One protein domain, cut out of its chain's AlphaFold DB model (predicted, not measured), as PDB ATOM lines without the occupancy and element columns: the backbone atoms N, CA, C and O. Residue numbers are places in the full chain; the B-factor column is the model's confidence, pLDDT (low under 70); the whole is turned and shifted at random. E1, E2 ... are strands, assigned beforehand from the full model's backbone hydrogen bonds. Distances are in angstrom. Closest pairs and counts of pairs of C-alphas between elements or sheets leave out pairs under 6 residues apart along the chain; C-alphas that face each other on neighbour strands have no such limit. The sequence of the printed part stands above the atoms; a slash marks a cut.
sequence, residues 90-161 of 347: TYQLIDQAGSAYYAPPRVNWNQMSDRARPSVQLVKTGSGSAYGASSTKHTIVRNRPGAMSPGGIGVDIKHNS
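What this domain is: This is residues 90 to 161 of the 347 residues of an uncharacterized protein of viral metagenome (UniProt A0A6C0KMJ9). The domain has little regular structure: hairpin E1-E2 at one end, hairpin E3-E4 in the middle, and the loop of residues 122 to 151 at the other end. The 72 printed residues hold strands E1 to E4 in two antiparallel sheets; the class is all strand, 16 residues in named elements. It is only just loose, close to extended, radius of gyration of the C-alphas 16.3 A, and spans 46 by 28 by 18 A.

How they stand to each other: E1, residues 92 to 96, and E2, 99 to 103, form a hairpin, with N 94 and O 101 within hydrogen-bond range at 2.9 A. E3, residues 119 to 121, and E4, 152 to 154, form another, with N 119 and O 154 at 2.8 A. E1 and E4 are near each other.

Where its parts are: E1 begins at C-alpha 92 (220.375, 360.737, 149.763) and runs 12.2 A; E4 ends at C-alpha 154 (230.457, 350.762, 148.075).

The domain as a whole: The printed part has no cut; the links E2-E3 and E3-E4 are long. The pLDDT is under 70 for 28 residues, namely residues 125 to 142, 144 to 147 and 155 to 160.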
ATOM      1  N   THR A  90     215.509 362.541 144.830       88.44
ATOM      2  CA  THR A  90     215.487 362.902 146.248       88.44
ATOM      3  C   THR A  90     216.904 363.010 146.793       88.44
ATOM      4  O   THR A  90     217.826 362.385 146.263       88.44
ATOM      5  N   TYR A  91     217.064 363.757 147.884       87.69
ATOM      6  CA  TYR A  91     218.302 363.747 148.657       87.69
ATOM      7  C   TYR A  91     218.608 362.335 149.160       87.69
ATOM      8  O   TYR A  91     217.700 361.566 149.493       87.69
ATOM      9  N   GLN A  92     219.894 361.998 149.206       84.12
ATOM     10  CA  GLN A  92     220.375 360.737 149.763       84.12
ATOM     11  C   GLN A  92     221.330 361.028 150.907       84.12
ATOM     12  O   GLN A  92     222.231 361.851 150.752       84.12
ATOM     13  N   LEU A  93     221.148 360.340 152.030       85.81
ATOM     14  CA  LEU A  93     222.132 360.326 153.102       85.81
ATOM     15  C   LEU A  93     223.162 359.241 152.791       85.81
ATOM     16  O   LEU A  93     222.806 358.074 152.611       85.81
ATOM     17  N   ILE A  94     224.421 359.647 152.680       80.25
ATOM     18  CA  ILE A  94     225.541 358.777 152.334       80.25
ATOM     19  C   ILE A  94     226.519 358.821 153.491       80.25
ATOM     20  O   ILE A  94     226.980 359.896 153.860       80.25
ATOM     21  N   ASP A  95     226.838 357.655 154.041       78.12
ATOM     22  CA  ASP A  95     227.931 357.501 154.993       78.12
ATOM     23  C   ASP A  95     229.190 357.077 154.234       78.12
ATOM     24  O   ASP A  95     229.217 356.034 153.569       78.12
ATOM     25  N   GLN A  96     230.222 357.913 154.294       73.06
ATOM     26  CA  GLN A  96     231.527 357.620 153.726       73.06
ATOM     27  C   GLN A  96     232.590 357.824 154.802       73.06
ATOM     28  O   GLN A  96     232.760 358.922 155.329       73.06
ATOM     29  N   ALA A  97     233.315 356.748 155.116       74.56
ATOM     30  CA  ALA A  97     234.385 356.742 156.114       74.56
ATOM     31  C   ALA A  97     233.966 357.291 157.500       74.56
ATOM     32  O   ALA A  97     234.774 357.914 158.183       74.56
ATOM     33  N   GLY A  98     232.714 357.057 157.921       79.75
ATOM     34  CA  GLY A  98     232.198 357.484 159.226       79.75
ATOM     35  C   GLY A  98     231.691 358.927 159.263       79.75
ATOM     36  O   GLY A  98     231.419 359.453 160.340       79.75
ATOM     37  N   SER A  99     231.565 359.574 158.102       79.00
ATOM     38  CA  SER A  99     230.984 360.907 157.962       79.00
ATOM     39  C   SER A  99     229.765 360.853 157.044       79.00
ATOM     40  O   SER A  99     229.857 360.453 155.882       79.00
ATOM     41  N   ALA A 100     228.607 361.243 157.582       84.88
ATOM     42  CA  ALA A 100     227.360 361.302 156.835       84.88
ATOM     43  C   ALA A 100     227.227 362.655 156.122       84.88
ATOM     44  O   ALA A 100     227.295 363.705 156.762       84.88
ATOM     45  N   TYR A 101     226.992 362.639 154.811       84.75
ATOM     46  CA  TYR A 101     226.669 363.836 154.032       84.75
ATOM     47  C   TYR A 101     225.434 363.621 153.157       84.75
ATOM     48  O   TYR A 101     225.054 362.495 152.823       84.75
ATOM     49  N   TYR A 102     224.795 364.727 152.780       84.69
ATOM     50  CA  TYR A 102     223.634 364.724 151.898       84.69
ATOM     51  C   TYR A 102     224.074 364.920 150.450       84.69
ATOM     52  O   TYR A 102     224.602 365.973 150.090       84.69
ATOM     53  N   ALA A 103     223.827 363.926 149.599       83.19
ATOM     54  CA  ALA A 103     223.954 364.109 148.160       83.19
ATOM     55  C   ALA A 103     222.723 364.853 147.616       83.19
ATOM     56  O   ALA A 103     221.589 364.461 147.931       83.19
ATOM     57  N   PRO A 104     222.922 365.903 146.797       86.44
ATOM     58  CA  PRO A 104     221.823 366.632 146.180       86.44
ATOM     59  C   PRO A 104     221.029 365.738 145.212       86.44
ATOM     60  O   PRO A 104     221.567 364.765 144.668       86.44
ATOM     61  N   PRO A 105     219.750 366.062 144.959       88.25
ATOM     62  CA  PRO A 105     218.929 365.324 144.009       88.25
ATOM     63  C   PRO A 105     219.522 365.395 142.594       88.25
ATOM     64  O   PRO A 105     220.208 366.351 142.233       88.25
ATOM     65  N   ARG A 106     219.209 364.390 141.769       85.75
ATOM     66  CA  ARG A 106     219.664 364.238 140.370       85.75
ATOM     67  C   ARG A 106     221.172 364.048 140.199       85.75
ATOM     68  O   ARG A 106     221.691 364.162 139.089       85.75
ATOM     69  N   VAL A 107     221.857 363.680 141.274       83.94
ATOM     70  CA  VAL A 107     223.271 363.317 141.273       83.94
ATOM     71  C   VAL A 107     223.413 361.871 141.751       83.94
ATOM     72  O   VAL A 107     222.646 361.397 142.589       83.94
ATOM     73  N   ASN A 108     224.352 361.129 141.161       82.06
ATOM     74  CA  ASN A 108     224.683 359.789 141.642       82.06
ATOM     75  C   ASN A 108     225.289 359.879 143.045       82.06
ATOM     76  O   ASN A 108     225.933 360.871 143.372       82.06
ATOM     77  N   TRP A 109     225.145 358.827 143.852       79.38
ATOM     78  CA  TRP A 109     225.690 358.819 145.215       79.38
ATOM     79  C   TRP A 109     227.212 359.100 145.248       79.38
ATOM     80  O   TRP A 109     227.722 359.683 146.191       79.38
ATOM     81  N   ASN A 110     227.939 358.749 144.181       77.44
ATOM     82  CA  ASN A 110     229.334 359.126 143.968       77.44
ATOM     83  C   ASN A 110     229.522 359.597 142.514       77.44
ATOM     84  O   ASN A 110     229.039 358.943 141.588       77.44
ATOM     85  N   GLN A 111     230.250 360.699 142.298       74.44
ATOM     86  CA  GLN A 111     230.524 361.268 140.966       74.44
ATOM     87  C   GLN A 111     231.298 360.317 140.045       74.44
ATOM     88  O   GLN A 111     231.095 360.306 138.828       74.44
ATOM     89  N   MET A 112     232.161 359.479 140.628       73.19
ATOM     90  CA  MET A 112     232.889 358.436 139.902       73.19
ATOM     91  C   MET A 112     232.043 357.176 139.671       73.19
ATOM     92  O   MET A 112     232.459 356.277 138.945       73.19
ATOM     93  N   SER A 113     230.847 357.098 140.263       74.81
ATOM     94  CA  SER A 113     229.937 355.972 140.086       74.81
ATOM     95  C   SER A 113     228.934 356.219 138.961       74.81
ATOM     96  O   SER A 113     228.465 357.331 138.707       74.81
ATOM     97  N   ASP A 114     228.559 355.143 138.279       75.88
ATOM     98  CA  ASP A 114     227.441 355.103 137.342       75.88
ATOM     99  C   ASP A 114     226.124 354.636 137.983       75.88
ATOM    100  O   ASP A 114     225.096 354.595 137.308       75.88
ATOM    101  N   ARG A 115     226.139 354.316 139.283       80.56
ATOM    102  CA  ARG A 115     224.972 353.863 140.044       80.56
ATOM    103  C   ARG A 115     224.353 355.007 140.836       80.56
ATOM    104  O   ARG A 115     225.055 355.880 141.337       80.56
ATOM    105  N   ALA A 116     223.033 354.959 141.000       84.31
ATOM    106  CA  ALA A 116     222.300 355.935 141.806       84.31
ATOM    107  C   ALA A 116     222.382 355.644 143.309       84.31
ATOM    108  O   ALA A 116     222.318 356.575 144.102       84.31
ATOM    109  N   ARG A 117     222.532 354.365 143.674       83.94
ATOM    110  CA  ARG A 117     222.691 353.865 145.046       83.94
ATOM    111  C   ARG A 117     223.979 353.042 145.150       83.94
ATOM    112  O   ARG A 117     224.360 352.423 144.149       83.94
ATOM    113  N   PRO A 118     224.622 352.987 146.324       80.69
ATOM    114  CA  PRO A 118     225.747 352.090 146.536       80.69
ATOM    115  C   PRO A 118     225.291 350.628 146.445       80.69
ATOM    116  O   PRO A 118     224.173 350.279 146.834       80.69
ATOM    117  N   SER A 119     226.160 349.758 145.933       80.88
ATOM    118  CA  SER A 119     225.980 348.316 146.084       80.88
ATOM    119  C   SER A 119     226.302 347.916 147.520       80.88
ATOM    120  O   SER A 119     227.356 348.255 148.056       80.88
ATOM    121  N   VAL A 120     225.386 347.189 148.147       81.50
ATOM    122  CA  VAL A 120     225.590 346.663 149.494       81.50
ATOM    123  C   VAL A 120     225.964 345.200 149.356       81.50
ATOM    124  O   VAL A 120     225.141 344.370 148.966       81.50
ATOM    125  N   GLN A 121     227.220 344.887 149.656       80.50
ATOM    126  CA  GLN A 121     227.658 343.512 149.785       80.50
ATOM    127  C   GLN A 121     227.487 343.099 151.241       80.50
ATOM    128  O   GLN A 121     228.197 343.563 152.131       80.50
ATOM    129  N   LEU A 122     226.525 342.218 151.489       78.56
ATOM    130  CA  LEU A 122     226.347 341.624 152.807       78.56
ATOM    131  C   LEU A 122     227.446 340.580 153.030       78.56
ATOM    132  O   LEU A 122     227.677 339.732 152.164       78.56
ATOM    133  N   VAL A 123     228.110 340.633 154.186       75.75
ATOM    134  CA  VAL A 123     228.994 339.544 154.616       75.75
ATOM    135  C   VAL A 123     228.128 338.310 154.812       75.75
ATOM    136  O   VAL A 123     227.207 338.314 155.630       75.75
ATOM    137  N   LYS A 124     228.419 337.233 154.082       71.88
ATOM    138  CA  LYS A 124     227.744 335.955 154.304       71.88
ATOM    139  C   LYS A 124     228.431 335.211 155.444       71.88
ATOM    140  O   LYS A 124     229.301 334.369 155.215       71.88
ATOM    141  N   THR A 125     228.033 335.525 156.671       68.88
ATOM    142  CA  THR A 125     228.490 334.797 157.854       68.88
ATOM    143  C   THR A 125     227.691 333.504 158.024       68.88
ATOM    144  O   THR A 125     226.509 333.418 157.682       68.88
ATOM    145  N   GLY A 126     228.350 332.441 158.486       65.00
ATOM    146  CA  GLY A 126     227.667 331.217 158.895       65.00
ATOM    147  C   GLY A 126     227.418 331.249 160.397       65.00
ATOM    148  O   GLY A 126     228.344 331.540 161.150       65.00
ATOM    149  N   SER A 127     226.197 330.928 160.840       61.56
ATOM    150  CA  SER A 127     225.965 330.573 162.246       61.56
ATOM    151  C   SER A 127     226.883 329.402 162.595       61.56
ATOM    152  O   SER A 127     226.979 328.462 161.806       61.56
ATOM    153  N   GLY A 128     227.546 329.440 163.752       59.41
ATOM    154  CA  GLY A 128     228.503 328.413 164.188       59.41
ATOM    155  C   GLY A 128     227.945 326.982 164.252       59.41
ATOM    156  O   GLY A 128     228.715 326.042 164.401       59.41
ATOM    157  N   SER A 129     226.629 326.814 164.107       61.78
ATOM    158  CA  SER A 129     225.910 325.539 164.021       61.78
ATOM    159  C   SER A 129     225.672 325.022 162.591       61.78
ATOM    160  O   SER A 129     225.175 323.912 162.414       61.78
ATOM    161  N   ALA A 130     225.998 325.796 161.551       65.56
ATOM    162  CA  ALA A 130     225.795 325.395 160.162       65.56
ATOM    163  C   ALA A 130     226.979 324.569 159.626       65.56
ATOM    164  O   ALA A 130     228.142 324.916 159.822       65.56
ATOM    165  N   TYR A 131     226.690 323.501 158.876       62.94
ATOM    166  CA  TYR A 131     227.705 322.613 158.297       62.94
ATOM    167  C   TYR A 131     228.729 323.382 157.430       62.94
ATOM    168  O   TYR A 131     228.384 323.994 156.408       62.94
ATOM    169  N   GLY A 132     230.003 323.352 157.846       64.00
ATOM    170  CA  GLY A 132     231.118 324.055 157.196       64.00
ATOM    171  C   GLY A 132     231.254 325.549 157.543       64.00
ATOM    172  O   GLY A 132     231.971 326.268 156.840       64.00
ATOM    173  N   ALA A 133     230.557 326.028 158.577       65.31
ATOM    174  CA  ALA A 133     230.761 327.343 159.181       65.31
ATOM    175  C   ALA A 133     231.654 327.231 160.427       65.31
ATOM    176  O   ALA A 133     231.605 326.240 161.150       65.31
ATOM    177  N   SER A 134     232.475 328.250 160.676       63.69
ATOM    178  CA  SER A 134     233.302 328.340 161.882       63.69
ATOM    179  C   SER A 134     232.701 329.365 162.844       63.69
ATOM    180  O   SER A 134     232.514 330.523 162.469       63.69
ATOM    181  N   SER A 135     232.430 328.950 164.086       59.72
ATOM    182  CA  SER A 135     231.944 329.829 165.162       59.72
ATOM    183  C   SER A 135     232.955 330.910 165.556       59.72
ATOM    184  O   SER A 135     232.553 331.985 165.982       59.72
ATOM    185  N   THR A 136     234.254 330.656 165.371       63.97
ATOM    186  CA  THR A 136     235.348 331.579 165.711       63.97
ATOM    187  C   THR A 136     235.736 332.525 164.579       63.97
ATOM    188  O   THR A 136     236.289 333.586 164.846       63.97
ATOM    189  N   LYS A 137     235.472 332.171 163.315       60.28
ATOM    190  CA  LYS A 137     235.889 332.986 162.158       60.28
ATOM    191  C   LYS A 137     234.747 333.707 161.446       60.28
ATOM    192  O   LYS A 137     235.014 334.333 160.425       60.28
ATOM    193  N   HIS A 138     233.502 333.597 161.929       61.28
ATOM    194  CA  HIS A 138     232.284 334.174 161.331       61.28
ATOM    195  C   HIS A 138     232.152 333.974 159.806       61.28
ATOM    196  O   HIS A 138     231.371 334.651 159.150       61.28
ATOM    197  N   THR A 139     232.883 333.035 159.208       60.66
ATOM    198  CA  THR A 139     233.018 332.875 157.757       60.66
ATOM    199  C   THR A 139     232.854 331.409 157.387       60.66
ATOM    200  O   THR A 139     233.120 330.493 158.172       60.66
ATOM    201  N   ILE A 140     232.355 331.178 156.176       66.81
ATOM    202  CA  ILE A 140     232.247 329.841 155.599       66.81
ATOM    203  C   ILE A 140     233.579 329.539 154.906       66.81
ATOM    204  O   ILE A 140     233.928 330.203 153.939       66.81
ATOM    205  N   VAL A 141     234.298 328.514 155.364       65.00
ATOM    206  CA  VAL A 141     235.679 328.199 154.927       65.00
ATOM    207  C   VAL A 141     235.799 327.584 153.523       65.00
ATOM    208  O   VAL A 141     236.905 327.390 153.030       65.00
ATOM    209  N   ARG A 142     234.685 327.282 152.846       68.81
ATOM    210  CA  ARG A 142     234.687 326.710 151.486       68.81
ATOM    211  C   ARG A 142     234.592 327.782 150.401       68.81
ATOM    212  O   ARG A 142     233.687 328.617 150.446       68.81
ATOM    213  N   ASN A 143     235.421 327.663 149.363       71.00
ATOM    214  CA  ASN A 143     235.289 328.422 148.117       71.00
ATOM    215  C   ASN A 143     234.035 327.975 147.356       71.00
ATOM    216  O   ASN A 143     234.064 327.080 146.518       71.00
ATOM    217  N   ARG A 144     232.904 328.602 147.674       68.75
ATOM    218  CA  ARG A 144     231.664 328.528 146.897       68.75
ATOM    219  C   ARG A 144     231.253 329.937 146.472       68.75
ATOM    220  O   ARG A 144     231.563 330.885 147.202       68.75
ATOM    221  N   PRO A 145     230.521 330.095 145.359       65.62
ATOM    222  CA  PRO A 145     229.979 331.390 144.961       65.62
ATOM    223  C   PRO A 145     229.287 332.096 146.142       65.62
ATOM    224  O   PRO A 145     228.399 331.537 146.790       65.62
ATOM    225  N   GLY A 146     229.758 333.302 146.480       64.00
ATOM    226  CA  GLY A 146     229.252 334.122 147.591       64.00
ATOM    227  C   GLY A 146     229.897 333.907 148.972       64.00
ATOM    228  O   GLY A 146     229.587 334.676 149.883       64.00
ATOM    229  N   ALA A 147     230.790 332.925 149.159       67.06
ATOM    230  CA  ALA A 147     231.520 332.735 150.426       67.06
ATOM    231  C   ALA A 147     232.689 333.719 150.617       67.06
ATOM    232  O   ALA A 147     233.045 334.025 151.747       67.06
ATOM    233  N   MET A 148     233.232 334.269 149.527       70.19
ATOM    234  CA  MET A 148     234.262 335.318 149.546       70.19
ATOM    235  C   MET A 148     233.638 336.722 149.554       70.19
ATOM    236  O   MET A 148     234.005 337.571 148.747       70.19
ATOM    237  N   SER A 149     232.626 336.959 150.390       70.75
ATOM    238  CA  SER A 149     231.992 338.275 150.509       70.75
ATOM    239  C   SER A 149     232.634 339.063 151.657       70.75
ATOM    240  O   SER A 149     232.218 338.869 152.797       70.75
ATOM    241  N   PRO A 150     233.625 339.947 151.399       70.81
ATOM    242  CA  PRO A 150     234.301 340.712 152.457       70.81
ATOM    243  C   PRO A 150     233.360 341.665 153.207       70.81
ATOM    244  O   PRO A 150     233.726 342.194 154.250       70.81
ATOM    245  N   GLY A 151     232.141 341.856 152.695       74.69
ATOM    246  CA  GLY A 151     231.217 342.857 153.187       74.69
ATOM    247  C   GLY A 151     231.574 344.244 152.696       74.69
ATOM    248  O   GLY A 151     232.690 344.495 152.245       74.69
ATOM    249  N   GLY A 152     230.615 345.153 152.794       77.19
ATOM    250  CA  GLY A 152     230.857 346.572 152.586       77.19
ATOM    251  C   GLY A 152     229.733 347.265 151.839       77.19
ATOM    252  O   GLY A 152     228.952 346.654 151.103       77.19
ATOM    253  N   ILE A 153     229.676 348.574 152.041       74.81
ATOM    254  CA  ILE A 153     228.855 349.489 151.262       74.81
ATOM    255  C   ILE A 153     229.817 350.228 150.348       74.81
ATOM    256  O   ILE A 153     230.764 350.869 150.798       74.81
ATOM    257  N   GLY A 154     229.602 350.113 149.050       71.81
ATOM    258  CA  GLY A 154     230.457 350.762 148.075       71.81
ATOM    259  C   GLY A 154     229.935 350.504 146.685       71.81
ATOM    260  O   GLY A 154     228.850 349.969 146.496       71.81
ATOM    261  N   VAL A 155     230.697 350.873 145.678       62.44
ATOM    262  CA  VAL A 155     230.454 350.364 144.333       62.44
ATOM    263  C   VAL A 155     231.590 349.426 144.021       62.44
ATOM    264  O   VAL A 155     232.702 349.621 144.502       62.44
ATOM    265  N   ASP A 156     231.309 348.402 143.224       56.16
ATOM    266  CA  ASP A 156     232.344 347.772 142.424       56.16
ATOM    267  C   ASP A 156     233.008 348.890 141.610       56.16
ATOM    268  O   ASP A 156     232.492 349.302 140.562       56.16
ATOM    269  N   ILE A 157     234.077 349.472 142.172       55.06
ATOM    270  CA  ILE A 157     234.975 350.411 141.510       55.06
ATOM    271  C   ILE A 157     235.630 349.569 140.420       55.06
ATOM    272  O   ILE A 157     236.746 349.074 140.549       55.06
ATOM    273  N   LYS A 158     234.879 349.340 139.342       55.66
ATOM    274  CA  LYS A 158     235.327 348.727 138.100       55.66
ATOM    275  C   LYS A 158     236.297 349.726 137.475       55.66
ATOM    276  O   LYS A 158     235.899 350.470 136.582       55.66
ATOM    277  N   HIS A 159     237.505 349.803 138.030       51.75
ATOM    278  CA  HIS A 159     238.663 350.610 137.649       51.75
ATOM    279  C   HIS A 159     238.524 351.318 136.300       51.75
ATOM    280  O   HIS A 159     238.991 350.792 135.295       51.75
ATOM    281  N   ASN A 160     237.867 352.483 136.268       55.47
ATOM    282  CA  ASN A 160     237.787 353.341 135.084       55.47
ATOM    283  C   ASN A 160     237.583 352.579 133.763       55.47
ATOM    284  O   ASN A 160     238.221 352.902 132.762       55.47
ATOM    285  N   SER A 161     236.729 351.545 133.748       73.00
ATOM    286  CA  SER A 161     236.476 350.816 132.509       73.00
ATOM    287  C   SER A 161     235.830 351.789 131.529       73.00
ATOM    288  O   SER A 161     234.663 352.167 131.677       73.00
TER     289      SER A 161